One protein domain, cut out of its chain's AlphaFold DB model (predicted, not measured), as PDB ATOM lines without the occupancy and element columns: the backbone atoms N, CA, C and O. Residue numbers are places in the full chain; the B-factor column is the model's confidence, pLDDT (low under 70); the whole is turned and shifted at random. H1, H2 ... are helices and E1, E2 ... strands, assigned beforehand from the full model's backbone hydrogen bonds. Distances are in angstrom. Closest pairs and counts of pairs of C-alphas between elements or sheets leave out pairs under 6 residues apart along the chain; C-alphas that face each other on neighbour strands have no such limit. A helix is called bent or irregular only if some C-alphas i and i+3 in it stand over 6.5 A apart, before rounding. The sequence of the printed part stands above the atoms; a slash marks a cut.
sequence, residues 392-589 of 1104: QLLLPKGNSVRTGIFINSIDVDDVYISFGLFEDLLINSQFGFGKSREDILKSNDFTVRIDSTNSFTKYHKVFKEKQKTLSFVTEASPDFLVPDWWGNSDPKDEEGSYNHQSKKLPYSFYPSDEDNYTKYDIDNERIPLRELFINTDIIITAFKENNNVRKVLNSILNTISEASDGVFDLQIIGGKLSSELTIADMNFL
ATOM      1  N   GLN A 392      14.150 -63.779   8.900       63.44
ATOM      2  CA  GLN A 392      14.411 -64.097  10.315       63.44
ATOM      3  C   GLN A 392      15.167 -62.982  11.086       63.44
ATOM      4  O   GLN A 392      15.499 -63.143  12.257       63.44
ATOM      5  N   LEU A 393      15.502 -61.878  10.417       72.94
ATOM      6  CA  LEU A 393      16.241 -60.726  10.927       72.94
ATOM      7  C   LEU A 393      15.618 -59.457  10.336       72.94
ATOM      8  O   LEU A 393      15.171 -59.491   9.191       72.94
ATOM      9  N   LEU A 394      15.724 -58.330  11.047       81.62
ATOM     10  CA  LEU A 394      15.425 -56.967  10.573       81.62
ATOM     11  C   LEU A 394      16.439 -56.489   9.508       81.62
ATOM     12  O   LEU A 394      17.127 -55.479   9.665       81.62
ATOM     13  N   LEU A 395      16.598 -57.262   8.438       85.31
ATOM     14  CA  LEU A 395      17.600 -57.089   7.393       85.31
ATOM     15  C   LEU A 395      16.962 -57.450   6.037       85.31
ATOM     16  O   LEU A 395      16.966 -58.628   5.661       85.31
ATOM     17  N   PRO A 396      16.385 -56.462   5.322       88.69
ATOM     18  CA  PRO A 396      15.717 -56.677   4.040       88.69
ATOM     19  C   PRO A 396      16.630 -57.372   3.025       88.69
ATOM     20  O   PRO A 396      17.770 -56.950   2.821       88.69
ATOM     21  N   LYS A 397      16.140 -58.441   2.385       85.25
ATOM     22  CA  LYS A 397      16.908 -59.247   1.423       85.25
ATOM     23  C   LYS A 397      16.009 -59.903   0.372       85.25
ATOM     24  O   LYS A 397      14.845 -60.188   0.635       85.25
ATOM     25  N   GLY A 398      16.571 -60.210  -0.797       83.56
ATOM     26  CA  GLY A 398      15.881 -60.960  -1.855       83.56
ATOM     27  C   GLY A 398      14.657 -60.207  -2.377       83.56
ATOM     28  O   GLY A 398      14.749 -59.013  -2.660       83.56
ATOM     29  N   ASN A 399      13.503 -60.879  -2.458       81.88
ATOM     30  CA  ASN A 399      12.264 -60.260  -2.937       81.88
ATOM     31  C   ASN A 399      11.903 -58.972  -2.183       81.88
ATOM     32  O   ASN A 399      11.441 -58.049  -2.838       81.88
ATOM     33  N   SER A 400      12.205 -58.842  -0.885       87.06
ATOM     34  CA  SER A 400      11.952 -57.605  -0.127       87.06
ATOM     35  C   SER A 400      12.716 -56.380  -0.653       87.06
ATOM     36  O   SER A 400      12.274 -55.251  -0.473       87.06
ATOM     37  N   VAL A 401      13.878 -56.582  -1.287       88.56
ATOM     38  CA  VAL A 401      14.702 -55.512  -1.889       88.56
ATOM     39  C   VAL A 401      14.231 -55.188  -3.309       88.56
ATOM     40  O   VAL A 401      14.206 -54.023  -3.709       88.56
ATOM     41  N   ARG A 402      13.770 -56.207  -4.041       85.19
ATOM     42  CA  ARG A 402      13.180 -56.090  -5.387       85.19
ATOM     43  C   ARG A 402      11.837 -55.362  -5.341       85.19
ATOM     44  O   ARG A 402      11.634 -54.416  -6.090       85.19
ATOM     45  N   THR A 403      10.970 -55.732  -4.396       82.94
ATOM     46  CA  THR A 403       9.722 -55.014  -4.100       82.94
ATOM     47  C   THR A 403       9.949 -53.709  -3.346       82.94
ATOM     48  O   THR A 403       9.005 -52.967  -3.138       82.94
ATOM     49  N   GLY A 404      11.144 -53.438  -2.816       87.38
ATOM     50  CA  GLY A 404      11.336 -52.331  -1.877       87.38
ATOM     51  C   GLY A 404      10.425 -52.385  -0.636       87.38
ATOM     52  O   GLY A 404      10.205 -51.348  -0.020       87.38
ATOM     53  N   ILE A 405       9.859 -53.548  -0.281       89.12
ATOM     54  CA  ILE A 405       8.920 -53.732   0.838       89.12
ATOM     55  C   ILE A 405       9.347 -54.921   1.685       89.12
ATOM     56  O   ILE A 405       9.461 -56.044   1.196       89.12
ATOM     57  N   PHE A 406       9.531 -54.675   2.977       90.31
ATOM     58  CA  PHE A 406       9.962 -55.667   3.953       90.31
ATOM     59  C   PHE A 406       8.970 -55.750   5.115       90.31
ATOM     60  O   PHE A 406       8.405 -54.740   5.527       90.31
ATOM     61  N   ILE A 407       8.750 -56.957   5.634       84.62
ATOM     62  CA  ILE A 407       7.767 -57.234   6.689       84.62
ATOM     63  C   ILE A 407       8.445 -58.090   7.757       84.62
ATOM     64  O   ILE A 407       8.924 -59.179   7.446       84.62
ATOM     65  N   ASN A 408       8.490 -57.622   9.004       76.06
ATOM     66  CA  ASN A 408       9.136 -58.358  10.095       76.06
ATOM     67  C   ASN A 408       8.175 -59.311  10.833       76.06
ATOM     68  O   ASN A 408       8.558 -60.427  11.187       76.06
ATOM     69  N   SER A 409       6.914 -58.916  11.027       68.81
ATOM     70  CA  SER A 409       5.894 -59.729  11.703       68.81
ATOM     71  C   SER A 409       4.522 -59.627  11.015       68.81
ATOM     72  O   SER A 409       4.385 -58.993   9.973       68.81
ATOM     73  N   ILE A 410       3.519 -60.341  11.538       51.09
ATOM     74  CA  ILE A 410       2.139 -60.322  11.007       51.09
ATOM     75  C   ILE A 410       1.400 -59.049  11.461       51.09
ATOM     76  O   ILE A 410       0.404 -58.657  10.852       51.09
ATOM     77  N   ASP A 411       1.892 -58.401  12.519       55.38
ATOM     78  CA  ASP A 411       1.349 -57.151  13.024       55.38
ATOM     79  C   ASP A 411       1.754 -55.982  12.107       55.38
ATOM     80  O   ASP A 411       2.867 -55.905  11.588       55.38
ATOM     81  N   VAL A 412       0.808 -55.068  11.890       52.75
ATOM     82  CA  VAL A 412       0.862 -53.993  10.879       52.75
ATOM     83  C   VAL A 412       2.026 -53.012  11.076       52.75
ATOM     84  O   VAL A 412       2.490 -52.398  10.117       52.75
ATOM     85  N   ASP A 413       2.494 -52.878  12.311       60.53
ATOM     86  CA  ASP A 413       3.423 -51.839  12.772       60.53
ATOM     87  C   ASP A 413       4.892 -52.145  12.385       60.53
ATOM     88  O   ASP A 413       5.802 -51.348  12.610       60.53
ATOM     89  N   ASP A 414       5.122 -53.321  11.795       75.44
ATOM     90  CA  ASP A 414       6.429 -53.924  11.502       75.44
ATOM     91  C   ASP A 414       6.697 -54.040   9.981       75.44
ATOM     92  O   ASP A 414       7.500 -54.863   9.521       75.44
ATOM     93  N   VAL A 415       5.987 -53.222   9.194       86.00
ATOM     94  CA  VAL A 415       6.109 -53.091   7.735       86.00
ATOM     95  C   VAL A 415       7.030 -51.916   7.390       86.00
ATOM     96  O   VAL A 415       7.016 -50.863   8.027       86.00
ATOM     97  N   TYR A 416       7.851 -52.097   6.355       91.56
ATOM     98  CA  TYR A 416       8.838 -51.126   5.893       91.56
ATOM     99  C   TYR A 416       8.747 -50.942   4.380       91.56
ATOM    100  O   TYR A 416       8.618 -51.920   3.640       91.56
ATOM    101  N   ILE A 417       8.893 -49.700   3.923       91.88
ATOM    102  CA  ILE A 417       8.921 -49.309   2.508       91.88
ATOM    103  C   ILE A 417      10.248 -48.608   2.188       91.88
ATOM    104  O   ILE A 417      10.748 -47.829   2.997       91.88
ATOM    105  N   SER A 418      10.847 -48.864   1.025       94.62
ATOM    106  CA  SER A 418      12.055 -48.155   0.593       94.62
ATOM    107  C   SER A 418      11.764 -46.684   0.269       94.62
ATOM    108  O   SER A 418      10.684 -46.318  -0.196       94.62
ATOM    109  N   PHE A 419      12.715 -45.793   0.536       94.00
ATOM    110  CA  PHE A 419      12.459 -44.354   0.523       94.00
ATOM    111  C   PHE A 419      12.096 -43.833  -0.876       94.00
ATOM    112  O   PHE A 419      11.160 -43.050  -1.033       94.00
ATOM    113  N   GLY A 420      12.797 -44.303  -1.912       89.31
ATOM    114  CA  GLY A 420      12.492 -43.941  -3.299       89.31
ATOM    115  C   GLY A 420      11.124 -44.426  -3.763       89.31
ATOM    116  O   GLY A 420      10.481 -43.812  -4.612       89.31
ATOM    117  N   LEU A 421      10.655 -45.511  -3.160       87.50
ATOM    118  CA  LEU A 421       9.351 -46.077  -3.421       87.50
ATOM    119  C   LEU A 421       8.255 -45.262  -2.733       87.50
ATOM    120  O   LEU A 421       7.290 -44.892  -3.385       87.50
ATOM    121  N   PHE A 422       8.436 -44.883  -1.466       90.50
ATOM    122  CA  PHE A 422       7.585 -43.904  -0.777       90.50
ATOM    123  C   PHE A 422       7.450 -42.584  -1.574       90.50
ATOM    124  O   PHE A 422       6.339 -42.079  -1.771       90.50
ATOM    125  N   GLU A 423       8.567 -42.067  -2.096       89.69
ATOM    126  CA  GLU A 423       8.633 -40.872  -2.946       89.69
ATOM    127  C   GLU A 423       7.782 -41.013  -4.222       89.69
ATOM    128  O   GLU A 423       6.891 -40.197  -4.471       89.69
ATOM    129  N   ASP A 424       7.995 -42.073  -5.005       81.75
ATOM    130  CA  ASP A 424       7.252 -42.313  -6.248       81.75
ATOM    131  C   ASP A 424       5.778 -42.679  -6.019       81.75
ATOM    132  O   ASP A 424       4.907 -42.422  -6.858       81.75
ATOM    133  N   LEU A 425       5.472 -43.285  -4.878       78.38
ATOM    134  CA  LEU A 425       4.190 -43.924  -4.673       78.38
ATOM    135  C   LEU A 425       3.175 -43.069  -3.931       78.38
ATOM    136  O   LEU A 425       2.036 -42.959  -4.385       78.38
ATOM    137  N   LEU A 426       3.570 -42.476  -2.807       75.88
ATOM    138  CA  LEU A 426       2.731 -41.513  -2.113       75.88
ATOM    139  C   LEU A 426       2.935 -40.134  -2.691       75.88
ATOM    140  O   LEU A 426       1.996 -39.532  -3.204       75.88
ATOM    141  N   ILE A 427       4.155 -39.618  -2.578       81.38
ATOM    142  CA  ILE A 427       4.362 -38.181  -2.705       81.38
ATOM    143  C   ILE A 427       4.085 -37.736  -4.139       81.38
ATOM    144  O   ILE A 427       3.256 -36.855  -4.366       81.38
ATOM    145  N   ASN A 428       4.676 -38.431  -5.106       76.06
ATOM    146  CA  ASN A 428       4.484 -38.140  -6.519       76.06
ATOM    147  C   ASN A 428       3.090 -38.547  -7.030       76.06
ATOM    148  O   ASN A 428       2.516 -37.818  -7.837       76.06
ATOM    149  N   SER A 429       2.489 -39.646  -6.553       65.38
ATOM    150  CA  SER A 429       1.162 -40.063  -7.045       65.38
ATOM    151  C   SER A 429      -0.030 -39.340  -6.410       65.38
ATOM    152  O   SER A 429      -1.106 -39.381  -7.008       65.38
ATOM    153  N   GLN A 430       0.109 -38.758  -5.214       64.19
ATOM    154  CA  GLN A 430      -0.983 -38.074  -4.502       64.19
ATOM    155  C   GLN A 430      -0.852 -36.543  -4.551       64.19
ATOM    156  O   GLN A 430      -1.868 -35.851  -4.596       64.19
ATOM    157  N   PHE A 431       0.377 -36.009  -4.558       66.50
ATOM    158  CA  PHE A 431       0.646 -34.561  -4.475       66.50
ATOM    159  C   PHE A 431       1.484 -34.011  -5.641       66.50
ATOM    160  O   PHE A 431       1.736 -32.805  -5.700       66.50
ATOM    161  N   GLY A 432       1.916 -34.872  -6.566       57.22
ATOM    162  CA  GLY A 432       2.550 -34.455  -7.811       57.22
ATOM    163  C   GLY A 432       1.544 -33.928  -8.838       57.22
ATOM    164  O   GLY A 432       0.370 -34.297  -8.832       57.22
ATOM    165  N   PHE A 433       2.008 -33.073  -9.752       60.06
ATOM    166  CA  PHE A 433       1.183 -32.499 -10.821       60.06
ATOM    167  C   PHE A 433       1.796 -32.785 -12.194       60.06
ATOM    168  O   PHE A 433       2.957 -32.462 -12.434       60.06
ATOM    169  N   GLY A 434       1.002 -33.344 -13.108       54.91
ATOM    170  CA  GLY A 434       1.395 -33.681 -14.479       54.91
ATOM    171  C   GLY A 434       0.197 -34.152 -15.309       54.91
ATOM    172  O   GLY A 434      -0.938 -34.144 -14.832       54.91
ATOM    173  N   LYS A 435       0.440 -34.557 -16.558       50.81
ATOM    174  CA  LYS A 435      -0.584 -35.021 -17.515       50.81
ATOM    175  C   LYS A 435      -1.163 -36.389 -17.130       50.81
ATOM    176  O   LYS A 435      -2.319 -36.679 -17.426       50.81
ATOM    177  N   SER A 436      -0.356 -37.238 -16.491       45.41
ATOM    178  CA  SER A 436      -0.715 -38.572 -15.991       45.41
ATOM    179  C   SER A 436       0.228 -38.990 -14.852       45.41
ATOM    180  O   SER A 436       1.271 -38.368 -14.656       45.41
ATOM    181  N   ARG A 437      -0.080 -40.074 -14.121       54.47
ATOM    182  CA  ARG A 437       0.849 -40.641 -13.118       54.47
ATOM    183  C   ARG A 437       2.190 -41.041 -13.744       54.47
ATOM    184  O   ARG A 437       3.229 -40.868 -13.125       54.47
ATOM    185  N   GLU A 438       2.176 -41.559 -14.969       58.62
ATOM    186  CA  GLU A 438       3.393 -41.988 -15.663       58.62
ATOM    187  C   GLU A 438       4.244 -40.796 -16.130       58.62
ATOM    188  O   GLU A 438       5.464 -40.836 -15.999       58.62
ATOM    189  N   ASP A 439       3.604 -39.702 -16.559       61.84
ATOM    190  CA  ASP A 439       4.254 -38.417 -16.840       61.84
ATOM    191  C   ASP A 439       4.922 -37.850 -15.570       61.84
ATOM    192  O   ASP A 439       6.102 -37.516 -15.595       61.84
ATOM    193  N   ILE A 440       4.239 -37.852 -14.418       61.44
ATOM    194  CA  ILE A 440       4.837 -37.403 -13.143       61.44
ATOM    195  C   ILE A 440       6.053 -38.259 -12.742       61.44
ATOM    196  O   ILE A 440       7.002 -37.736 -12.165       61.44
ATOM    197  N   LEU A 441       6.051 -39.565 -13.029       62.97
ATOM    198  CA  LEU A 441       7.101 -40.478 -12.564       62.97
ATOM    199  C   LEU A 441       8.290 -40.639 -13.514       62.97
ATOM    200  O   LEU A 441       9.370 -40.993 -13.031       62.97
ATOM    201  N   LYS A 442       8.106 -40.412 -14.822       62.56
ATOM    202  CA  LYS A 442       9.112 -40.677 -15.869       62.56
ATOM    203  C   LYS A 442       9.460 -39.471 -16.752       62.56
ATOM    204  O   LYS A 442      10.435 -39.554 -17.490       62.56
ATOM    205  N   SER A 443       8.671 -38.394 -16.738       57.12
ATOM    206  CA  SER A 443       8.861 -37.261 -17.653       57.12
ATOM    207  C   SER A 443       9.816 -36.212 -17.090       57.12
ATOM    208  O   SER A 443       9.687 -35.793 -15.938       57.12
ATOM    209  N   ASN A 444      10.712 -35.722 -17.948       55.72
ATOM    210  CA  ASN A 444      11.568 -34.562 -17.690       55.72
ATOM    211  C   ASN A 444      10.837 -33.220 -17.940       55.72
ATOM    212  O   ASN A 444      11.454 -32.159 -17.883       55.72
ATOM    213  N   ASP A 445       9.528 -33.234 -18.211       55.62
ATOM    214  CA  ASP A 445       8.705 -32.023 -18.299       55.62
ATOM    215  C   ASP A 445       8.613 -31.249 -16.969       55.62
ATOM    216  O   ASP A 445       9.025 -31.712 -15.904       55.62
ATOM    217  N   PHE A 446       7.963 -30.079 -17.017       59.22
ATOM    218  CA  PHE A 446       7.564 -29.267 -15.856       59.22
ATOM    219  C   PHE A 446       6.515 -29.928 -14.935       59.22
ATOM    220  O   PHE A 446       5.659 -29.242 -14.366       59.22
ATOM    221  N   THR A 447       6.558 -31.250 -14.772       61.16
ATOM    222  CA  THR A 447       5.806 -31.939 -13.729       61.16
ATOM    223  C   THR A 447       6.315 -31.482 -12.365       61.16
ATOM    224  O   THR A 447       7.516 -31.275 -12.158       61.16
ATOM    225  N   VAL A 448       5.392 -31.263 -11.430       67.69
ATOM    226  CA  VAL A 448       5.746 -30.946 -10.045       67.69
ATOM    227  C   VAL A 448       5.860 -32.253  -9.282       67.69
ATOM    228  O   VAL A 448       4.873 -32.979  -9.183       67.69
ATOM    229  N   ARG A 449       7.056 -32.558  -8.773       74.69
ATOM    230  CA  ARG A 449       7.389 -33.836  -8.125       74.69
ATOM    231  C   ARG A 449       8.571 -33.703  -7.164       74.69
ATOM    232  O   ARG A 449       9.270 -32.685  -7.175       74.69
ATOM    233  N   ILE A 450       8.819 -34.744  -6.374       83.50
ATOM    234  CA  ILE A 450      10.093 -34.956  -5.678       83.50
ATOM    235  C   ILE A 450      10.875 -36.049  -6.423       83.50
ATOM    236  O   ILE A 450      10.299 -37.055  -6.833       83.50
ATOM    237  N   ASP A 451      12.167 -35.826  -6.649       87.00
ATOM    238  CA  ASP A 451      13.074 -36.752  -7.336       87.00
ATOM    239  C   ASP A 451      14.421 -36.799  -6.598       87.00
ATOM    240  O   ASP A 451      15.290 -35.949  -6.804       87.00
ATOM    241  N   SER A 452      14.603 -37.799  -5.732       90.38
ATOM    242  CA  SER A 452      15.836 -38.035  -4.962       90.38
ATOM    243  C   SER A 452      16.775 -39.054  -5.622       90.38
ATOM    244  O   SER A 452      17.603 -39.670  -4.953       90.38
ATOM    245  N   THR A 453      16.671 -39.239  -6.946       87.81
ATOM    246  CA  THR A 453      17.521 -40.157  -7.734       87.81
ATOM    247  C   THR A 453      19.019 -39.865  -7.590       87.81
ATOM    248  O   THR A 453      19.820 -40.793  -7.509       87.81
ATOM    249  N   ASN A 454      19.406 -38.588  -7.510       85.62
ATOM    250  CA  ASN A 454      20.806 -38.153  -7.422       85.62
ATOM    251  C   ASN A 454      21.263 -37.868  -5.973       85.62
ATOM    252  O   ASN A 454      22.128 -37.018  -5.758       85.62
ATOM    253  N   SER A 455      20.695 -38.559  -4.977       89.00
ATOM    254  CA  SER A 455      20.976 -38.317  -3.553       89.00
ATOM    255  C   SER A 455      21.631 -39.509  -2.852       89.00
ATOM    256  O   SER A 455      21.139 -40.637  -2.908       89.00
ATOM    257  N   PHE A 456      22.709 -39.233  -2.116       90.94
ATOM    258  CA  PHE A 456      23.399 -40.167  -1.219       90.94
ATOM    259  C   PHE A 456      23.259 -39.731   0.249       90.94
ATOM    260  O   PHE A 456      22.961 -38.573   0.542       90.94
ATOM    261  N   THR A 457      23.516 -40.666   1.161       90.56
ATOM    262  CA  THR A 457      23.636 -40.454   2.611       90.56
ATOM    263  C   THR A 457      24.756 -41.343   3.186       90.56
ATOM    264  O   THR A 457      25.184 -42.290   2.515       90.56
ATOM    265  N   LYS A 458      25.290 -41.052   4.386       87.50
ATOM    266  CA  LYS A 458      26.439 -41.798   4.955       87.50
ATOM    267  C   LYS A 458      26.045 -43.222   5.379       87.50
ATOM    268  O   LYS A 458      25.188 -43.411   6.238       87.50
ATOM    269  N   TYR A 459      26.721 -44.241   4.849       88.12
ATOM    270  CA  TYR A 459      26.587 -45.612   5.352       88.12
ATOM    271  C   TYR A 459      27.473 -45.817   6.587       88.12
ATOM    272  O   TYR A 459      28.627 -45.394   6.612       88.12
ATOM    273  N   HIS A 460      26.955 -46.519   7.599       85.25
ATOM    274  CA  HIS A 460      27.744 -46.925   8.759       85.25
ATOM    275  C   HIS A 460      27.421 -48.364   9.181       85.25
ATOM    276  O   HIS A 460      26.261 -48.717   9.407       85.25
ATOM    277  N   LYS A 461      28.460 -49.197   9.348       82.25
ATOM    278  CA  LYS A 461      28.345 -50.636   9.682       82.25
ATOM    279  C   LYS A 461      27.454 -50.920  10.900       82.25
ATOM    280  O   LYS A 461      26.746 -51.926  10.939       82.25
ATOM    281  N   VAL A 462      27.445 -49.999  11.868       82.38
ATOM    282  CA  VAL A 462      26.729 -50.144  13.141       82.38
ATOM    283  C   VAL A 462      25.205 -50.108  12.947       82.38
ATOM    284  O   VAL A 462      24.480 -50.549  13.831       82.38
ATOM    285  N   PHE A 463      24.683 -49.661  11.795       86.12
ATOM    286  CA  PHE A 463      23.261 -49.831  11.465       86.12
ATOM    287  C   PHE A 463      22.884 -51.315  11.328       86.12
ATOM    288  O   PHE A 463      21.991 -51.776  12.038       86.12
ATOM    289  N   LYS A 464      23.632 -52.102  10.536       83.75
ATOM    290  CA  LYS A 464      23.400 -53.556  10.415       83.75
ATOM    291  C   LYS A 464      23.616 -54.293  11.751       83.75
ATOM    292  O   LYS A 464      22.921 -55.272  12.018       83.75
ATOM    293  N   GLU A 465      24.519 -53.823  12.617       79.69
ATOM    294  CA  GLU A 465      24.712 -54.358  13.983       79.69
ATOM    295  C   GLU A 465      23.508 -54.058  14.914       79.69
ATOM    296  O   GLU A 465      22.999 -54.966  15.583       79.69
ATOM    297  N   LYS A 466      23.017 -52.805  14.914       83.38
ATOM    298  CA  LYS A 466      21.825 -52.323  15.652       83.38
ATOM    299  C   LYS A 466      20.584 -53.123  15.225       83.38
ATOM    300  O   LYS A 466      19.920 -53.716  16.071       83.38
ATOM    301  N   GLN A 467      20.350 -53.246  13.915       85.06
ATOM    302  CA  GLN A 467      19.263 -54.030  13.304       85.06
ATOM    303  C   GLN A 467      19.278 -55.516  13.708       85.06
ATOM    304  O   GLN A 467      18.276 -56.042  14.200       85.06
ATOM    305  N   LYS A 468      20.421 -56.202  13.542       79.62
ATOM    306  CA  LYS A 468      20.554 -57.627  13.902       79.62
ATOM    307  C   LYS A 468      20.274 -57.872  15.384       79.62
ATOM    308  O   LYS A 468      19.617 -58.851  15.711       79.62
ATOM    309  N   THR A 469      20.713 -56.976  16.268       77.06
ATOM    310  CA  THR A 469      20.483 -57.124  17.715       77.06
ATOM    311  C   THR A 469      19.028 -56.866  18.100       77.06
ATOM    312  O   THR A 469      18.449 -57.644  18.861       77.06
ATOM    313  N   LEU A 470      18.407 -55.821  17.537       79.88
ATOM    314  CA  LEU A 470      17.005 -55.474  17.800       79.88
ATOM    315  C   LEU A 470      16.019 -56.569  17.349       79.88
ATOM    316  O   LEU A 470      14.932 -56.666  17.902       79.88
ATOM    317  N   SER A 471      16.436 -57.469  16.452       75.00
ATOM    318  CA  SER A 471      15.630 -58.619  16.002       75.00
ATOM    319  C   SER A 471      15.297 -59.627  17.125       75.00
ATOM    320  O   SER A 471      14.317 -60.363  17.020       75.00
ATOM    321  N   PHE A 472      16.089 -59.676  18.208       68.56
ATOM    322  CA  PHE A 472      16.000 -60.716  19.255       68.56
ATOM    323  C   PHE A 472      15.594 -60.207  20.646       68.56
ATOM    324  O   PHE A 472      15.489 -61.001  21.587       68.56
ATOM    325  N   VAL A 473      15.358 -58.903  20.797       71.88
ATOM    326  CA  VAL A 473      15.042 -58.268  22.086       71.88
ATOM    327  C   VAL A 473      13.655 -57.638  22.077       71.88
ATOM    328  O   VAL A 473      13.151 -57.224  21.041       71.88
ATOM    329  N   THR A 474      13.026 -57.539  23.245       66.69
ATOM    330  CA  THR A 474      11.746 -56.837  23.440       66.69
ATOM    331  C   THR A 474      11.938 -55.318  23.577       66.69
ATOM    332  O   THR A 474      11.508 -54.694  24.547       66.69
ATOM    333  N   GLU A 475      12.620 -54.718  22.599       74.06
ATOM    334  CA  GLU A 475      12.688 -53.263  22.397       74.06
ATOM    335  C   GLU A 475      11.850 -52.867  21.167       74.06
ATOM    336  O   GLU A 475      11.315 -53.734  20.482       74.06
ATOM    337  N   ALA A 476      11.679 -51.566  20.920       71.81
ATOM    338  CA  ALA A 476      10.948 -51.095  19.745       71.81
ATOM    339  C   ALA A 476      11.711 -51.425  18.450       71.81
ATOM    340  O   ALA A 476      12.946 -51.362  18.421       71.81
ATOM    341  N   SER A 477      10.967 -51.748  17.392       77.00
ATOM    342  CA  SER A 477      11.513 -51.937  16.050       77.00
ATOM    343  C   SER A 477      12.185 -50.644  15.537       77.00
ATOM    344  O   SER A 477      11.769 -49.552  15.932       77.00
ATOM    345  N   PRO A 478      13.233 -50.722  14.693       85.62
ATOM    346  CA  PRO A 478      13.917 -49.540  14.169       85.62
ATOM    347  C   PRO A 478      13.012 -48.644  13.318       85.62
ATOM    348  O   PRO A 478      12.231 -49.134  12.510       85.62
ATOM    349  N   ASP A 479      13.219 -47.331  13.393       88.88
ATOM    350  CA  ASP A 479      12.552 -46.362  12.515       88.88
ATOM    351  C   ASP A 479      12.957 -46.517  11.034       88.88
ATOM    352  O   ASP A 479      12.191 -46.222  10.116       88.88
ATOM    353  N   PHE A 480      14.175 -47.004  10.783       93.00
ATOM    354  CA  PHE A 480      14.660 -47.339   9.448       93.00
ATOM    355  C   PHE A 480      15.592 -48.557   9.472       93.00
ATOM    356  O   PHE A 480      16.247 -48.853  10.476       93.00
ATOM    357  N   LEU A 481      15.681 -49.241   8.334       92.31
ATOM    358  CA  LEU A 481      16.563 -50.373   8.073       92.31
ATOM    359  C   LEU A 481      17.455 -50.065   6.868       92.31
ATOM    360  O   LEU A 481      17.010 -49.510   5.861       92.31
ATOM    361  N   VAL A 482      18.709 -50.498   6.936       92.00
ATOM    362  CA  VAL A 482      19.570 -50.638   5.760       92.00
ATOM    363  C   VAL A 482      19.388 -52.061   5.208       92.00
ATOM    364  O   VAL A 482      19.463 -53.011   6.001       92.00
ATOM    365  N   PRO A 483      19.130 -52.249   3.897       92.50
ATOM    366  CA  PRO A 483      18.988 -53.575   3.297       92.50
ATOM    367  C   PRO A 483      20.324 -54.331   3.280       92.50
ATOM    368  O   PRO A 483      21.393 -53.759   3.518       92.50
ATOM    369  N   ASP A 484      20.291 -55.640   3.014       88.69
ATOM    370  CA  ASP A 484      21.536 -56.404   2.953       88.69
ATOM    371  C   ASP A 484      22.362 -56.070   1.702       88.69
ATOM    372  O   ASP A 484      23.584 -55.937   1.785       88.69
ATOM    373  N   TRP A 485      21.670 -55.851   0.585       90.75
ATOM    374  CA  TRP A 485      22.199 -55.429  -0.708       90.75
ATOM    375  C   TRP A 485      21.242 -54.425  -1.367       90.75
ATOM    376  O   TRP A 485      20.088 -54.297  -0.957       90.75
ATOM    377  N   TRP A 486      21.732 -53.702  -2.368       93.12
ATOM    378  CA  TRP A 486      21.018 -52.687  -3.143       93.12
ATOM    379  C   TRP A 486      21.593 -52.548  -4.564       93.12
ATOM    380  O   TRP A 486      22.599 -53.173  -4.915       93.12
ATOM    381  N   GLY A 487      20.961 -51.729  -5.407       89.25
ATOM    382  CA  GLY A 487      21.385 -51.526  -6.791       89.25
ATOM    383  C   GLY A 487      21.324 -52.791  -7.654       89.25
ATOM    384  O   GLY A 487      20.357 -53.550  -7.592       89.25
ATOM    385  N   ASN A 488      22.368 -53.002  -8.462       86.88
ATOM    386  CA  ASN A 488      22.551 -54.190  -9.307       86.88
ATOM    387  C   ASN A 488      22.998 -55.445  -8.534       86.88
ATOM    388  O   ASN A 488      23.104 -56.516  -9.117       86.88
ATOM    389  N   SER A 489      23.309 -55.326  -7.242       86.44
ATOM    390  CA  SER A 489      24.092 -56.321  -6.498       86.44
ATOM    391  C   SER A 489      23.246 -57.472  -5.935       86.44
ATOM    392  O   SER A 489      23.423 -57.870  -4.782       86.44
ATOM    393  N   ASP A 490      22.295 -57.973  -6.724       83.50
ATOM    394  CA  ASP A 490      21.391 -59.052  -6.332       83.50
ATOM    395  C   ASP A 490      22.149 -60.394  -6.228       83.50
ATOM    396  O   ASP A 490      22.708 -60.847  -7.225       83.50
ATOM    397  N   PRO A 491      22.143 -61.094  -5.073       77.50
ATOM    398  CA  PRO A 491      22.812 -62.389  -4.903       77.50
ATOM    399  C   PRO A 491      22.303 -63.544  -5.787       77.50
ATOM    400  O   PRO A 491      22.801 -64.662  -5.645       77.50
ATOM    401  N   LYS A 492      21.290 -63.318  -6.633       73.50
ATOM    402  CA  LYS A 492      20.784 -64.270  -7.635       73.50
ATOM    403  C   LYS A 492      20.971 -63.812  -9.095       73.50
ATOM    404  O   LYS A 492      20.447 -64.482  -9.982       73.50
ATOM    405  N   ASP A 493      21.678 -62.708  -9.349       61.84
ATOM    406  CA  ASP A 493      21.868 -62.114 -10.688       61.84
ATOM    407  C   ASP A 493      20.535 -61.764 -11.409       61.84
ATOM    408  O   ASP A 493      20.382 -61.935 -12.618       61.84
ATOM    409  N   GLU A 494      19.539 -61.293 -10.647       65.75
ATOM    410  CA  GLU A 494      18.220 -60.853 -11.140       65.75
ATOM    411  C   GLU A 494      18.161 -59.321 -11.382       65.75
ATOM    412  O   GLU A 494      19.171 -58.633 -11.266       65.75
ATOM    413  N   GLU A 495      16.987 -58.749 -11.702       70.31
ATOM    414  CA  GLU A 495      16.806 -57.335 -12.124       70.31
ATOM    415  C   GLU A 495      17.157 -56.248 -11.069       70.31
ATOM    416  O   GLU A 495      16.923 -55.058 -11.293       70.31
ATOM    417  N   GLY A 496      17.737 -56.619  -9.924       83.88
ATOM    418  CA  GLY A 496      18.214 -55.696  -8.892       83.88
ATOM    419  C   GLY A 496      17.124 -55.155  -7.959       83.88
ATOM    420  O   GLY A 496      15.997 -55.656  -7.900       83.88
ATOM    421  N   SER A 497      17.473 -54.126  -7.182       90.81
ATOM    422  CA  SER A 497      16.548 -53.454  -6.257       90.81
ATOM    423  C   SER A 497      15.411 -52.745  -6.994       90.81
ATOM    424  O   SER A 497      15.529 -52.447  -8.184       90.81
ATOM    425  N   TYR A 498      14.341 -52.362  -6.284       88.81
ATOM    426  CA  TYR A 498      13.312 -51.491  -6.871       88.81
ATOM    427  C   TYR A 498      13.915 -50.255  -7.557       88.81
ATOM    428  O   TYR A 498      13.521 -49.885  -8.664       88.81
ATOM    429  N   ASN A 499      14.869 -49.591  -6.899       90.94
ATOM    430  CA  ASN A 499      15.465 -48.367  -7.422       90.94
ATOM    431  C   ASN A 499      16.315 -48.638  -8.673       90.94
ATOM    432  O   ASN A 499      16.378 -47.781  -9.553       90.94
ATOM    433  N   HIS A 500      16.881 -49.840  -8.811       87.69
ATOM    434  CA  HIS A 500      17.520 -50.281 -10.047       87.69
ATOM    435  C   HIS A 500      16.496 -50.570 -11.160       87.69
ATOM    436  O   HIS A 500      16.607 -50.013 -12.251       87.69
ATOM    437  N   GLN A 501      15.449 -51.353 -10.877       84.62
ATOM    438  CA  GLN A 501      14.388 -51.699 -11.840       84.62
ATOM    439  C   GLN A 501      13.648 -50.461 -12.374       84.62
ATOM    440  O   GLN A 501      13.364 -50.346 -13.566       84.62
ATOM    441  N   SER A 502      13.371 -49.491 -11.497       80.56
ATOM    442  CA  SER A 502      12.754 -48.204 -11.849       80.56
ATOM    443  C   SER A 502      13.717 -47.209 -12.509       80.56
ATOM    444  O   SER A 502      13.275 -46.142 -12.938       80.56
ATOM    445  N   LYS A 503      15.009 -47.554 -12.627       85.06
ATOM    446  CA  LYS A 503      16.104 -46.708 -13.131       85.06
ATOM    447  C   LYS A 503      16.285 -45.392 -12.362       85.06
ATOM    448  O   LYS A 503      16.684 -44.381 -12.936       85.06
ATOM    449  N   LYS A 504      16.040 -45.408 -11.048       86.31
ATOM    450  CA  LYS A 504      16.164 -44.258 -10.138       86.31
ATOM    451  C   LYS A 504      17.276 -44.454  -9.110       86.31
ATOM    452  O   LYS A 504      17.056 -44.456  -7.898       86.31
ATOM    453  N   LEU A 505      18.491 -44.587  -9.637       85.88
ATOM    454  CA  LEU A 505      19.748 -44.593  -8.891       85.88
ATOM    455  C   LEU A 505      20.719 -43.534  -9.437       85.88
ATOM    456  O   LEU A 505      20.597 -43.131 -10.598       85.88
ATOM    457  N   PRO A 506      21.722 -43.114  -8.646       86.00
ATOM    458  CA  PRO A 506      22.732 -42.137  -9.054       86.00
ATOM    459  C   PRO A 506      23.785 -42.751 -10.004       86.00
ATOM    460  O   PRO A 506      24.983 -42.713  -9.729       86.00
ATOM    461  N   TYR A 507      23.356 -43.318 -11.140       82.62
ATOM    462  CA  TYR A 507      24.190 -44.099 -12.075       82.62
ATOM    463  C   TYR A 507      25.482 -43.392 -12.515       82.62
ATOM    464  O   TYR A 507      26.520 -44.029 -12.649       82.62
ATOM    465  N   SER A 508      25.452 -42.063 -12.666       79.94
ATOM    466  CA  SER A 508      26.630 -41.251 -13.032       79.94
ATOM    467  C   SER A 508      27.755 -41.200 -11.977       79.94
ATOM    468  O   SER A 508      28.793 -40.591 -12.230       79.94
ATOM    469  N   PHE A 509      27.574 -41.852 -10.821       81.44
ATOM    470  CA  PHE A 509      28.531 -41.922  -9.710       81.44
ATOM    471  C   PHE A 509      29.064 -43.342  -9.440       81.44
ATOM    472  O   PHE A 509      29.631 -43.588  -8.366       81.44
ATOM    473  N   TYR A 510      28.902 -44.253 -10.404       82.88
ATOM    474  CA  TYR A 510      29.520 -45.581 -10.443       82.88
ATOM    475  C   TYR A 510      30.423 -45.706 -11.686       82.88
ATOM    476  O   TYR A 510      30.143 -45.068 -12.706       82.88
ATOM    477  N   PRO A 511      31.504 -46.505 -11.638       82.50
ATOM    478  CA  PRO A 511      32.238 -46.902 -12.837       82.50
ATOM    479  C   PRO A 511      31.342 -47.665 -13.826       82.50
ATOM    480  O   PRO A 511      30.461 -48.417 -13.415       82.50
ATOM    481  N   SER A 512      31.600 -47.520 -15.129       73.62
ATOM    482  CA  SER A 512      30.840 -48.213 -16.184       73.62
ATOM    483  C   SER A 512      30.945 -49.743 -16.119       73.62
ATOM    484  O   SER A 512      30.031 -50.421 -16.574       73.62
ATOM    485  N   ASP A 513      32.025 -50.261 -15.527       73.25
ATOM    486  CA  ASP A 513      32.322 -51.691 -15.370       73.25
ATOM    487  C   ASP A 513      32.041 -52.213 -13.932       73.25
ATOM    488  O   ASP A 513      32.618 -53.216 -13.516       73.25
ATOM    489  N   GLU A 514      31.245 -51.505 -13.115       80.00
ATOM    490  CA  GLU A 514      31.020 -51.863 -11.699       80.00
ATOM    491  C   GLU A 514      29.826 -52.813 -11.499       80.00
ATOM    492  O   GLU A 514      28.678 -52.394 -11.318       80.00
ATOM    493  N   ASP A 515      30.115 -54.113 -11.454       75.81
ATOM    494  CA  ASP A 515      29.125 -55.172 -11.224       75.81
ATOM    495  C   ASP A 515      28.535 -55.185  -9.791       75.81
ATOM    496  O   ASP A 515      27.556 -55.889  -9.546       75.81
ATOM    497  N   ASN A 516      29.093 -54.444  -8.816       85.56
ATOM    498  CA  ASN A 516      28.616 -54.491  -7.425       85.56
ATOM    499  C   ASN A 516      28.516 -53.115  -6.738       85.56
ATOM    500  O   ASN A 516      29.323 -52.749  -5.876       85.56
ATOM    501  N   TYR A 517      27.451 -52.370  -7.059       89.38
ATOM    502  CA  TYR A 517      27.138 -51.068  -6.455       89.38
ATOM    503  C   TYR A 517      27.081 -51.110  -4.918       89.38
ATOM    504  O   TYR A 517      27.553 -50.176  -4.277       89.38
ATOM    505  N   THR A 518      26.569 -52.193  -4.316       89.00
ATOM    506  CA  THR A 518      26.510 -52.358  -2.849       89.00
ATOM    507  C   THR A 518      27.895 -52.286  -2.225       89.00
ATOM    508  O   THR A 518      28.131 -51.503  -1.305       89.00
ATOM    509  N   LYS A 519      28.833 -53.095  -2.724       87.44
ATOM    510  CA  LYS A 519      30.203 -53.109  -2.221       87.44
ATOM    511  C   LYS A 519      30.896 -51.780  -2.513       87.44
ATOM    512  O   LYS A 519      31.521 -51.234  -1.611       87.44
ATOM    513  N   TYR A 520      30.751 -51.247  -3.727       87.75
ATOM    514  CA  TYR A 520      31.342 -49.964  -4.107       87.75
ATOM    515  C   TYR A 520      30.885 -48.823  -3.186       87.75
ATOM    516  O   TYR A 520      31.701 -48.008  -2.758       87.75
ATOM    517  N   ASP A 521      29.601 -48.779  -2.828       89.75
ATOM    518  CA  ASP A 521      29.044 -47.775  -1.923       89.75
ATOM    519  C   ASP A 521      29.500 -47.977  -0.464       89.75
ATOM    520  O   ASP A 521      29.871 -46.999   0.191       89.75
ATOM    521  N   ILE A 522      29.576 -49.223   0.024       88.19
ATOM    522  CA  ILE A 522      30.123 -49.555   1.355       88.19
ATOM    523  C   ILE A 522      31.603 -49.157   1.464       88.19
ATOM    524  O   ILE A 522      31.975 -48.486   2.427       88.19
ATOM    525  N   ASP A 523      32.424 -49.503   0.467       85.00
ATOM    526  CA  ASP A 523      33.846 -49.130   0.379       85.00
ATOM    527  C   ASP A 523      34.037 -47.593   0.258       85.00
ATOM    528  O   ASP A 523      35.135 -47.076   0.465       85.00
ATOM    529  N   ASN A 524      32.963 -46.846  -0.040       82.62
ATOM    530  CA  ASN A 524      32.917 -45.382  -0.117       82.62
ATOM    531  C   ASN A 524      32.175 -44.700   1.058       82.62
ATOM    532  O   ASN A 524      31.971 -43.485   0.987       82.62
ATOM    533  N   GLU A 525      31.784 -45.450   2.098       86.56
ATOM    534  CA  GLU A 525      30.971 -45.015   3.254       86.56
ATOM    535  C   GLU A 525      29.656 -44.296   2.893       86.56
ATOM    536  O   GLU A 525      29.217 -43.364   3.573       86.56
ATOM    537  N   ARG A 526      28.982 -44.726   1.823       89.94
ATOM    538  CA  ARG A 526      27.726 -44.124   1.349       89.94
ATOM    539  C   ARG A 526      26.648 -45.173   1.070       89.94
ATOM    540  O   ARG A 526      26.927 -46.363   0.999       89.94
ATOM    541  N   ILE A 527      25.415 -44.717   0.898       93.00
ATOM    542  CA  ILE A 527      24.300 -45.481   0.321       93.00
ATOM    543  C   ILE A 527      23.369 -44.500  -0.420       93.00
ATOM    544  O   ILE A 527      23.225 -43.360   0.038       93.00
ATOM    545  N   PRO A 528      22.758 -44.863  -1.564       94.00
ATOM    546  CA  PRO A 528      21.743 -44.027  -2.201       94.00
ATOM    547  C   PRO A 528      20.556 -43.829  -1.252       94.00
ATOM    548  O   PRO A 528      20.025 -44.800  -0.716       94.00
ATOM    549  N   LEU A 529      20.111 -42.584  -1.056       93.62
ATOM    550  CA  LEU A 529      19.061 -42.249  -0.080       93.62
ATOM    551  C   LEU A 529      17.782 -43.070  -0.310       93.62
ATOM    552  O   LEU A 529      17.146 -43.532   0.635       93.62
ATOM    553  N   ARG A 530      17.447 -43.291  -1.585       94.12
ATOM    554  CA  ARG A 530      16.266 -44.034  -2.033       94.12
ATOM    555  C   ARG A 530      16.250 -45.520  -1.633       94.12
ATOM    556  O   ARG A 530      15.169 -46.109  -1.647       94.12
ATOM    557  N   GLU A 531      17.395 -46.105  -1.268       94.62
ATOM    558  CA  GLU A 531      17.541 -47.518  -0.865       94.62
ATOM    559  C   GLU A 531      17.387 -47.744   0.655       94.62
ATOM    560  O   GLU A 531      17.355 -48.892   1.101       94.62
ATOM    561  N   LEU A 532      17.259 -46.685   1.472       94.38
ATOM    562  CA  LEU A 532      16.879 -46.834   2.883       94.38
ATOM    563  C   LEU A 532      15.438 -47.339   2.998       94.38
ATOM    564  O   LEU A 532      14.550 -46.819   2.331       94.38
ATOM    565  N   PHE A 533      15.189 -48.300   3.885       94.31
ATOM    566  CA  PHE A 533      13.843 -48.765   4.224       94.31
ATOM    567  C   PHE A 533      13.346 -48.007   5.448       94.31
ATOM    568  O   PHE A 533      13.995 -48.046   6.485       94.31
ATOM    569  N   ILE A 534      12.205 -47.335   5.352       93.88
ATOM    570  CA  ILE A 534      11.598 -46.569   6.447       93.88
ATOM    571  C   ILE A 534      10.394 -47.333   7.003       93.88
ATOM    572  O   ILE A 534       9.638 -47.932   6.233       93.88
ATOM    573  N   ASN A 535      10.231 -47.354   8.330       91.69
ATOM    574  CA  ASN A 535       9.048 -47.950   8.950       91.69
ATOM    575  C   ASN A 535       7.814 -47.147   8.529       91.69
ATOM    576  O   ASN A 535       7.817 -45.911   8.520       91.69
ATOM    577  N   THR A 536       6.756 -47.855   8.156       89.06
ATOM    578  CA  THR A 536       5.564 -47.230   7.601       89.06
ATOM    579  C   THR A 536       4.828 -46.345   8.609       89.06
ATOM    580  O   THR A 536       4.333 -45.287   8.214       89.06
ATOM    581  N   ASP A 537       4.791 -46.689   9.905       88.06
ATOM    582  CA  ASP A 537       4.054 -45.898  10.909       88.06
ATOM    583  C   ASP A 537       4.583 -44.458  11.051       88.06
ATOM    584  O   ASP A 537       3.817 -43.540  11.337       88.06
ATOM    585  N   ILE A 538       5.855 -44.208  10.729       90.69
ATOM    586  CA  ILE A 538       6.432 -42.852  10.709       90.69
ATOM    587  C   ILE A 538       5.720 -41.974   9.678       90.69
ATOM    588  O   ILE A 538       5.335 -40.842   9.973       90.69
ATOM    589  N   ILE A 539       5.517 -42.505   8.469       90.12
ATOM    590  CA  ILE A 539       4.835 -41.819   7.363       90.12
ATOM    591  C   ILE A 539       3.411 -41.457   7.794       90.12
ATOM    592  O   ILE A 539       2.950 -40.324   7.664       90.12
ATOM    593  N   ILE A 540       2.735 -42.440   8.369       86.50
ATOM    594  CA  ILE A 540       1.344 -42.409   8.813       86.50
ATOM    595  C   ILE A 540       1.120 -41.414   9.945       86.50
ATOM    596  O   ILE A 540       0.188 -40.608   9.909       86.50
ATOM    597  N   THR A 541       1.964 -41.476  10.968       90.38
ATOM    598  CA  THR A 541       1.900 -40.600  12.132       90.38
ATOM    599  C   THR A 541       2.247 -39.171  11.724       90.38
ATOM    600  O   THR A 541       1.489 -38.258  12.057       90.38
ATOM    601  N   ALA A 542       3.218 -38.971  10.826       90.56
ATOM    602  CA  ALA A 542       3.446 -37.672  10.199       90.56
ATOM    603  C   ALA A 542       2.210 -37.135   9.441       90.56
ATOM    604  O   ALA A 542       1.889 -35.956   9.604       90.56
ATOM    605  N   PHE A 543       1.481 -37.964   8.674       83.25
ATOM    606  CA  PHE A 543       0.231 -37.583   7.981       83.25
ATOM    607  C   PHE A 543      -0.982 -37.353   8.903       83.25
ATOM    608  O   PHE A 543      -1.957 -36.733   8.469       83.25
ATOM    609  N   LYS A 544      -0.949 -37.826  10.157       85.94
ATOM    610  CA  LYS A 544      -1.968 -37.536  11.185       85.94
ATOM    611  C   LYS A 544      -1.668 -36.263  11.968       85.94
ATOM    612  O   LYS A 544      -2.568 -35.465  12.213       85.94
ATOM    613  N   GLU A 545      -0.415 -36.069  12.368       88.31
ATOM    614  CA  GLU A 545      -0.004 -34.936  13.206       88.31
ATOM    615  C   GLU A 545       0.092 -33.619  12.425       88.31
ATOM    616  O   GLU A 545      -0.023 -32.532  12.998       88.31
ATOM    617  N   ASN A 546       0.280 -33.693  11.103       87.50
ATOM    618  CA  ASN A 546       0.557 -32.534  10.267       87.50
ATOM    619  C   ASN A 546      -0.524 -32.286   9.210       87.50
ATOM    620  O   ASN A 546      -0.886 -33.170   8.441       87.50
ATOM    621  N   ASN A 547      -0.960 -31.026   9.115       80.88
ATOM    622  CA  ASN A 547      -2.013 -30.555   8.206       80.88
ATOM    623  C   ASN A 547      -1.506 -30.051   6.835       80.88
ATOM    624  O   ASN A 547      -2.226 -29.338   6.137       80.88
ATOM    625  N   ASN A 548      -0.246 -30.315   6.476       79.94
ATOM    626  CA  ASN A 548       0.362 -29.826   5.237       79.94
ATOM    627  C   ASN A 548       1.584 -30.670   4.829       79.94
ATOM    628  O   ASN A 548       2.423 -30.983   5.673       79.94
ATOM    629  N   VAL A 549       1.732 -30.961   3.532       81.81
ATOM    630  CA  VAL A 549       2.754 -31.887   2.996       81.81
ATOM    631  C   VAL A 549       4.194 -31.489   3.354       81.81
ATOM    632  O   VAL A 549       4.991 -32.360   3.692       81.81
ATOM    633  N   ARG A 550       4.542 -30.190   3.387       83.56
ATOM    634  CA  ARG A 550       5.884 -29.744   3.827       83.56
ATOM    635  C   ARG A 550       6.181 -30.160   5.266       83.56
ATOM    636  O   ARG A 550       7.301 -30.554   5.569       83.56
ATOM    637  N   LYS A 551       5.189 -30.053   6.153       87.12
ATOM    638  CA  LYS A 551       5.337 -30.468   7.550       87.12
ATOM    639  C   LYS A 551       5.425 -31.989   7.675       87.12
ATOM    640  O   LYS A 551       6.278 -32.456   8.413       87.12
ATOM    641  N   VAL A 552       4.596 -32.737   6.936       88.44
ATOM    642  CA  VAL A 552       4.634 -34.211   6.902       88.44
ATOM    643  C   VAL A 552       6.032 -34.698   6.516       88.44
ATOM    644  O   VAL A 552       6.652 -35.439   7.271       88.44
ATOM    645  N   LEU A 553       6.561 -34.218   5.386       89.56
ATOM    646  CA  LEU A 553       7.895 -34.582   4.906       89.56
ATOM    647  C   LEU A 553       8.984 -34.201   5.913       89.56
ATOM    648  O   LEU A 553       9.801 -35.045   6.262       89.56
ATOM    649  N   ASN A 554       8.963 -32.974   6.444       89.75
ATOM    650  CA  ASN A 554       9.908 -32.567   7.487       89.75
ATOM    651  C   ASN A 554       9.815 -33.460   8.739       89.75
ATOM    652  O   ASN A 554      10.840 -33.746   9.339       89.75
ATOM    653  N   SER A 555       8.618 -33.911   9.128       90.88
ATOM    654  CA  SER A 555       8.430 -34.815  10.269       90.88
ATOM    655  C   SER A 555       9.106 -36.165  10.016       90.88
ATOM    656  O   SER A 555       9.914 -36.592  10.829       90.88
ATOM    657  N   ILE A 556       8.852 -36.782   8.855       92.06
ATOM    658  CA  ILE A 556       9.458 -38.064   8.451       92.06
ATOM    659  C   ILE A 556      10.989 -37.952   8.417       92.06
ATOM    660  O   ILE A 556      11.691 -38.772   9.008       92.06
ATOM    661  N   LEU A 557      11.516 -36.912   7.765       92.44
ATOM    662  CA  LEU A 557      12.958 -36.690   7.638       92.44
ATOM    663  C   LEU A 557      13.633 -36.389   8.984       92.44
ATOM    664  O   LEU A 557      14.742 -36.874   9.221       92.44
ATOM    665  N   ASN A 558      12.962 -35.662   9.884       90.62
ATOM    666  CA  ASN A 558      13.444 -35.440  11.245       90.62
ATOM    667  C   ASN A 558      13.470 -36.750  12.045       90.62
ATOM    668  O   ASN A 558      14.512 -37.063  12.609       90.62
ATOM    669  N   THR A 559      12.395 -37.551  12.042       90.06
ATOM    670  CA  THR A 559      12.351 -38.846  12.752       90.06
ATOM    671  C   THR A 559      13.473 -39.779  12.289       90.06
ATOM    672  O   THR A 559      14.195 -40.329  13.118       90.06
ATOM    673  N   ILE A 560      13.699 -39.894  10.975       90.56
ATOM    674  CA  ILE A 560      14.803 -40.695  10.415       90.56
ATOM    675  C   ILE A 560      16.170 -40.138  10.851       90.56
ATOM    676  O   ILE A 560      17.063 -40.900  11.227       90.56
ATOM    677  N   SER A 561      16.341 -38.811  10.850       89.12
ATOM    678  CA  SER A 561      17.589 -38.156  11.273       89.12
ATOM    679  C   SER A 561      17.864 -38.342  12.774       89.12
ATOM    680  O   SER A 561      18.993 -38.645  13.161       89.12
ATOM    681  N   GLU A 562      16.838 -38.257  13.624       86.44
ATOM    682  CA  GLU A 562      16.922 -38.508  15.067       86.44
ATOM    683  C   GLU A 562      17.232 -39.985  15.374       86.44
ATOM    684  O   GLU A 562      18.153 -40.270  16.145       86.44
ATOM    685  N   ALA A 563      16.560 -40.926  14.703       85.00
ATOM    686  CA  ALA A 563      16.804 -42.369  14.823       85.00
ATOM    687  C   ALA A 563      18.194 -42.808  14.318       85.00
ATOM    688  O   ALA A 563      18.748 -43.824  14.766       85.00
ATOM    689  N   SER A 564      18.779 -42.026  13.402       83.94
ATOM    690  CA  SER A 564      20.163 -42.182  12.935       83.94
ATOM    691  C   SER A 564      21.206 -41.720  13.958       83.94
ATOM    692  O   SER A 564      22.400 -41.796  13.686       83.94
ATOM    693  N   ASP A 565      20.775 -41.224  15.123       75.12
ATOM    694  CA  ASP A 565      21.640 -40.710  16.185       75.12
ATOM    695  C   ASP A 565      22.538 -39.529  15.747       75.12
ATOM    696  O   ASP A 565      23.554 -39.236  16.379       75.12
ATOM    697  N   GLY A 566      22.126 -38.796  14.707       72.50
ATOM    698  CA  GLY A 566      22.853 -37.649  14.156       72.50
ATOM    699  C   GLY A 566      23.833 -37.984  13.028       72.50
ATOM    700  O   GLY A 566      24.640 -37.126  12.674       72.50
ATOM    701  N   VAL A 567      23.770 -39.194  12.455       81.50
ATOM    702  CA  VAL A 567      24.471 -39.521  11.200       81.50
ATOM    703  C   VAL A 567      23.886 -38.714  10.045       81.50
ATOM    704  O   VAL A 567      24.641 -38.083   9.312       81.50
ATOM    705  N   PHE A 568      22.557 -38.682   9.925       88.25
ATOM    706  CA  PHE A 568      21.847 -37.930   8.894       88.25
ATOM    707  C   PHE A 568      21.341 -36.579   9.423       88.25
ATOM    708  O   PHE A 568      20.978 -36.447  10.594       88.25
ATOM    709  N   ASP A 569      21.250 -35.596   8.533       87.12
ATOM    710  CA  ASP A 569      20.514 -34.339   8.702       87.12
ATOM    711  C   ASP A 569      19.715 -34.114   7.401       87.12
ATOM    712  O   ASP A 569      20.100 -33.337   6.526       87.12
ATOM    713  N   LEU A 570      18.665 -34.925   7.201       90.06
ATOM    714  CA  LEU A 570      17.934 -35.013   5.930       90.06
ATOM    715  C   LEU A 570      17.028 -33.792   5.715       90.06
ATOM    716  O   LEU A 570      16.117 -33.538   6.501       90.06
ATOM    717  N   GLN A 571      17.226 -33.059   4.617       88.31
ATOM    718  CA  GLN A 571      16.473 -31.837   4.324       88.31
ATOM    719  C   GLN A 571      15.983 -31.767   2.872       88.31
ATOM    720  O   GLN A 571      16.641 -32.227   1.937       88.31
ATOM    721  N   ILE A 572      14.813 -31.148   2.688       87.44
ATOM    722  CA  ILE A 572      14.240 -30.844   1.371       87.44
ATOM    723  C   ILE A 572      14.993 -29.654   0.763       87.44
ATOM    724  O   ILE A 572      15.032 -28.577   1.365       87.44
ATOM    725  N   ILE A 573      15.526 -29.830  -0.444       82.50
ATOM    726  CA  ILE A 573      16.182 -28.788  -1.244       82.50
ATOM    727  C   ILE A 573      15.507 -28.666  -2.627       82.50
ATOM    728  O   ILE A 573      14.607 -29.437  -2.974       82.50
ATOM    729  N   GLY A 574      15.891 -27.662  -3.420       75.19
ATOM    730  CA  GLY A 574      15.370 -27.491  -4.784       75.19
ATOM    731  C   GLY A 574      15.891 -28.576  -5.733       75.19
ATOM    732  O   GLY A 574      17.054 -28.959  -5.633       75.19
ATOM    733  N   GLY A 575      15.040 -29.071  -6.638       68.56
ATOM    734  CA  GLY A 575      15.438 -30.033  -7.672       68.56
ATOM    735  C   GLY A 575      16.170 -29.389  -8.859       68.56
ATOM    736  O   GLY A 575      16.614 -28.241  -8.789       68.56
ATOM    737  N   LYS A 576      16.284 -30.124  -9.975       67.12
ATOM    738  CA  LYS A 576      16.974 -29.662 -11.195       67.12
ATOM    739  C   LYS A 576      16.162 -28.546 -11.867       67.12
ATOM    740  O   LYS A 576      16.728 -27.568 -12.351       67.12
ATOM    741  N   LEU A 577      14.834 -28.683 -11.853       66.25
ATOM    742  CA  LEU A 577      13.865 -27.696 -12.339       66.25
ATOM    743  C   LEU A 577      13.199 -26.907 -11.201       66.25
ATOM    744  O   LEU A 577      13.028 -27.400 -10.090       66.25
ATOM    745  N   SER A 578      12.659 -25.724 -11.519       63.09
ATOM    746  CA  SER A 578      11.772 -24.960 -10.615       63.09
ATOM    747  C   SER A 578      10.430 -25.658 -10.303       63.09
ATOM    748  O   SER A 578       9.662 -25.173  -9.470       63.09
ATOM    749  N   SER A 579      10.115 -26.777 -10.962       66.25
ATOM    750  CA  SER A 579       8.983 -27.652 -10.631       66.25
ATOM    751  C   SER A 579       9.358 -28.799  -9.683       66.25
ATOM    752  O   SER A 579       8.472 -29.380  -9.063       66.25
ATOM    753  N   GLU A 580      10.645 -29.076  -9.483       75.38
ATOM    754  CA  GLU A 580      11.132 -30.234  -8.734       75.38
ATOM    755  C   GLU A 580      11.615 -29.888  -7.317       75.38
ATOM    756  O   GLU A 580      12.006 -28.757  -6.999       75.38
ATOM    757  N   LEU A 581      11.650 -30.913  -6.469       83.25
ATOM    758  CA  LEU A 581      12.358 -30.944  -5.190       83.25
ATOM    759  C   LEU A 581      13.246 -32.184  -5.156       83.25
ATOM    760  O   LEU A 581      12.965 -33.172  -5.831       83.25
ATOM    761  N   THR A 582      14.279 -32.156  -4.326       87.44
ATOM    762  CA  THR A 582      15.057 -33.351  -3.993       87.44
ATOM    763  C   THR A 582      15.367 -33.348  -2.501       87.44
ATOM    764  O   THR A 582      15.269 -32.306  -1.846       87.44
ATOM    765  N   ILE A 583      15.691 -34.506  -1.935       90.06
ATOM    766  CA  ILE A 583      16.023 -34.639  -0.514       90.06
ATOM    767  C   ILE A 583      17.500 -35.001  -0.406       90.06
ATOM    768  O   ILE A 583      17.972 -35.906  -1.092       90.06
ATOM    769  N   ALA A 584      18.237 -34.271   0.429       87.00
ATOM    770  CA  ALA A 584      19.679 -34.417   0.593       87.00
ATOM    771  C   ALA A 584      20.066 -34.431   2.077       87.00
ATOM    772  O   ALA A 584      19.430 -33.772   2.898       87.00
ATOM    773  N   ASP A 585      21.126 -35.164   2.411       88.56
ATOM    774  CA  ASP A 585      21.706 -35.183   3.753       88.56
ATOM    775  C   ASP A 585      22.677 -34.000   3.937       88.56
ATOM    776  O   ASP A 585      23.679 -33.885   3.232       88.56
ATOM    777  N   MET A 586      22.400 -33.110   4.894       82.75
ATOM    778  CA  MET A 586      23.236 -31.939   5.187       82.75
ATOM    779  C   MET A 586      24.554 -32.285   5.901       82.75
ATOM    780  O   MET A 586      25.408 -31.395   6.047       82.75
ATOM    781  N   ASN A 587      24.734 -33.547   6.310       82.81
ATOM    782  CA  ASN A 587      25.999 -34.113   6.780       82.81
ATOM    783  C   ASN A 587      26.805 -34.780   5.646       82.81
ATOM    784  O   ASN A 587      28.031 -34.857   5.742       82.81
ATOM    785  N   PHE A 588      26.165 -35.210   4.551       84.25
ATOM    786  CA  PHE A 588      26.835 -35.821   3.398       84.25
ATOM    787  C   PHE A 588      27.176 -34.765   2.334       84.25
ATOM    788  O   PHE A 588      26.420 -34.517   1.396       84.25
ATOM    789  N   LEU A 589      28.341 -34.123   2.476       81.19
ATOM    790  CA  LEU A 589      28.871 -33.206   1.463       81.19
ATOM    791  C   LEU A 589      29.875 -33.923   0.557       81.19
ATOM    792  O   LEU A 589      30.885 -34.440   1.030       81.19
TER     793      LEU A 589
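What this domain is: This is residues 392 to 589 of the 1104 residues of an uncharacterized protein of Candidatus Pelagibacter sp. TMED64 (UniProt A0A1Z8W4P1). This is a loop-rich body around a small three-strand sheet, E1 E2 E5, whose strands E2 and E5 lie near the middle; past it the helices H7 and H8 fold back on each other as a V, and H8 packs on strand E6 of the hairpin E6 E7. H2 leads from E2 out to H3, a third small piece joins the strand pair E3 E4 to H6, and H4 lies far out. The printed part has 198 residues, with eight named helices and seven named strands in the order H1 E1 E2 H2 H3 E3 H4 H5 H6 E4 E5 H7 H8 E6 E7; the three sheets are antiparallel. The class is mixed, helices and strands, with under half of the residues, 94, in named elements. The whole is compact, with a radius of gyration of the C-alphas of 16.2 A and spans of 47 by 46 by 32 A.

Where its parts are: Begin at C-alpha 392, at (14.411, -64.097, 10.315), and read on to H1, residues 399 to 402. Next come E1, residues 405 to 407, and E2, residues 415 to 418. Find C-alpha 419 at (12.459, -44.354, 0.523); from there H2 runs 16.1 A to residue 431. H2 is neither bent nor irregular, but only just: C-alphas 424 and 427 are 6.2 A apart. Then read H3, residues 437 to 442, E3, residues 456 to 458, and H4, residues 462 to 470, 12.0 A long. H5 is residues 498 to 501, H6 residues 517 to 522, E4 residues 526 to 528 and E5 residues 533 to 535. H7, residues 536 to 545, is 14.6 A long, and H8, residues 549 to 563, is 21.1 A long. E6, residues 570 to 574, spans 13.3 A, and E7, residues 580 to 585, spans 17.1 A and ends at (21.706, -35.183, 3.753).

How they stand to each other: Start at the hairpin E1 and E2, where N 406 and O 416 are 3.0 A apart. On E2's other side is E5, with N 534 and O 417 at 2.8 A. H1 is on this sheet at a height of 5.9 A, while H2 only grazes it with residues 419 to 422. H7 only grazes it with residues 536 to 539. H7 and H8 touch, closest at the C-alphas of Ala 542 and Val 552, 4.9 A, at a steep tilt of 49 degrees, opposite ways. The closest C-alphas of H8 and E6 are those of Leu 557 and Leu 570, 5.5 A. In the hairpin E6 and E7, look at N 571 and O 584, 2.9 A. The closest C-alphas of E7 and E3 are those of Asp 585 and Thr 457, 5.7 A. Antiparallel E3 and E4 have N 457 and O 527 at 2.9 A. The C-alphas of Asp 521 in H6 and Ile 527 in E4, the closest pair, are 5.7 A apart. H2, with residues 424 to 429 alone, touches H3 in a helical hairpin, closest at the C-alphas of Ser 429 and Arg 437, 6.1 A. H1 and H5 only just touch, with 3 pairs of C-alphas within 8 A, the closest being Arg 402 and Tyr 498, 4.8 A. H4 touches no helix. Each O i to N i+4 pair is within hydrogen-bond range in H3, H4, H6, H7 and H8; H2 has 7 of 9, and H1 and H5 are too short for such a pair.

The domain as a whole: The two C-alphas farthest apart, those of Asp 445 and Thr 474, are 48.7 A apart. The printed part has no cut. The links H3 to E3, H4 to H5 and H5 to H6 are long; in the first, residues 449 to 450 pair parallel with residues 580 to 581 of E7, and in the second, residues 480 to 481 pair antiparallel with residues 533 to 534 of E5. The mean pLDDT of the printed part is 81.1, and 35 residues are under 70, among them 409 to 413, 429 to 448 and 575 to 579.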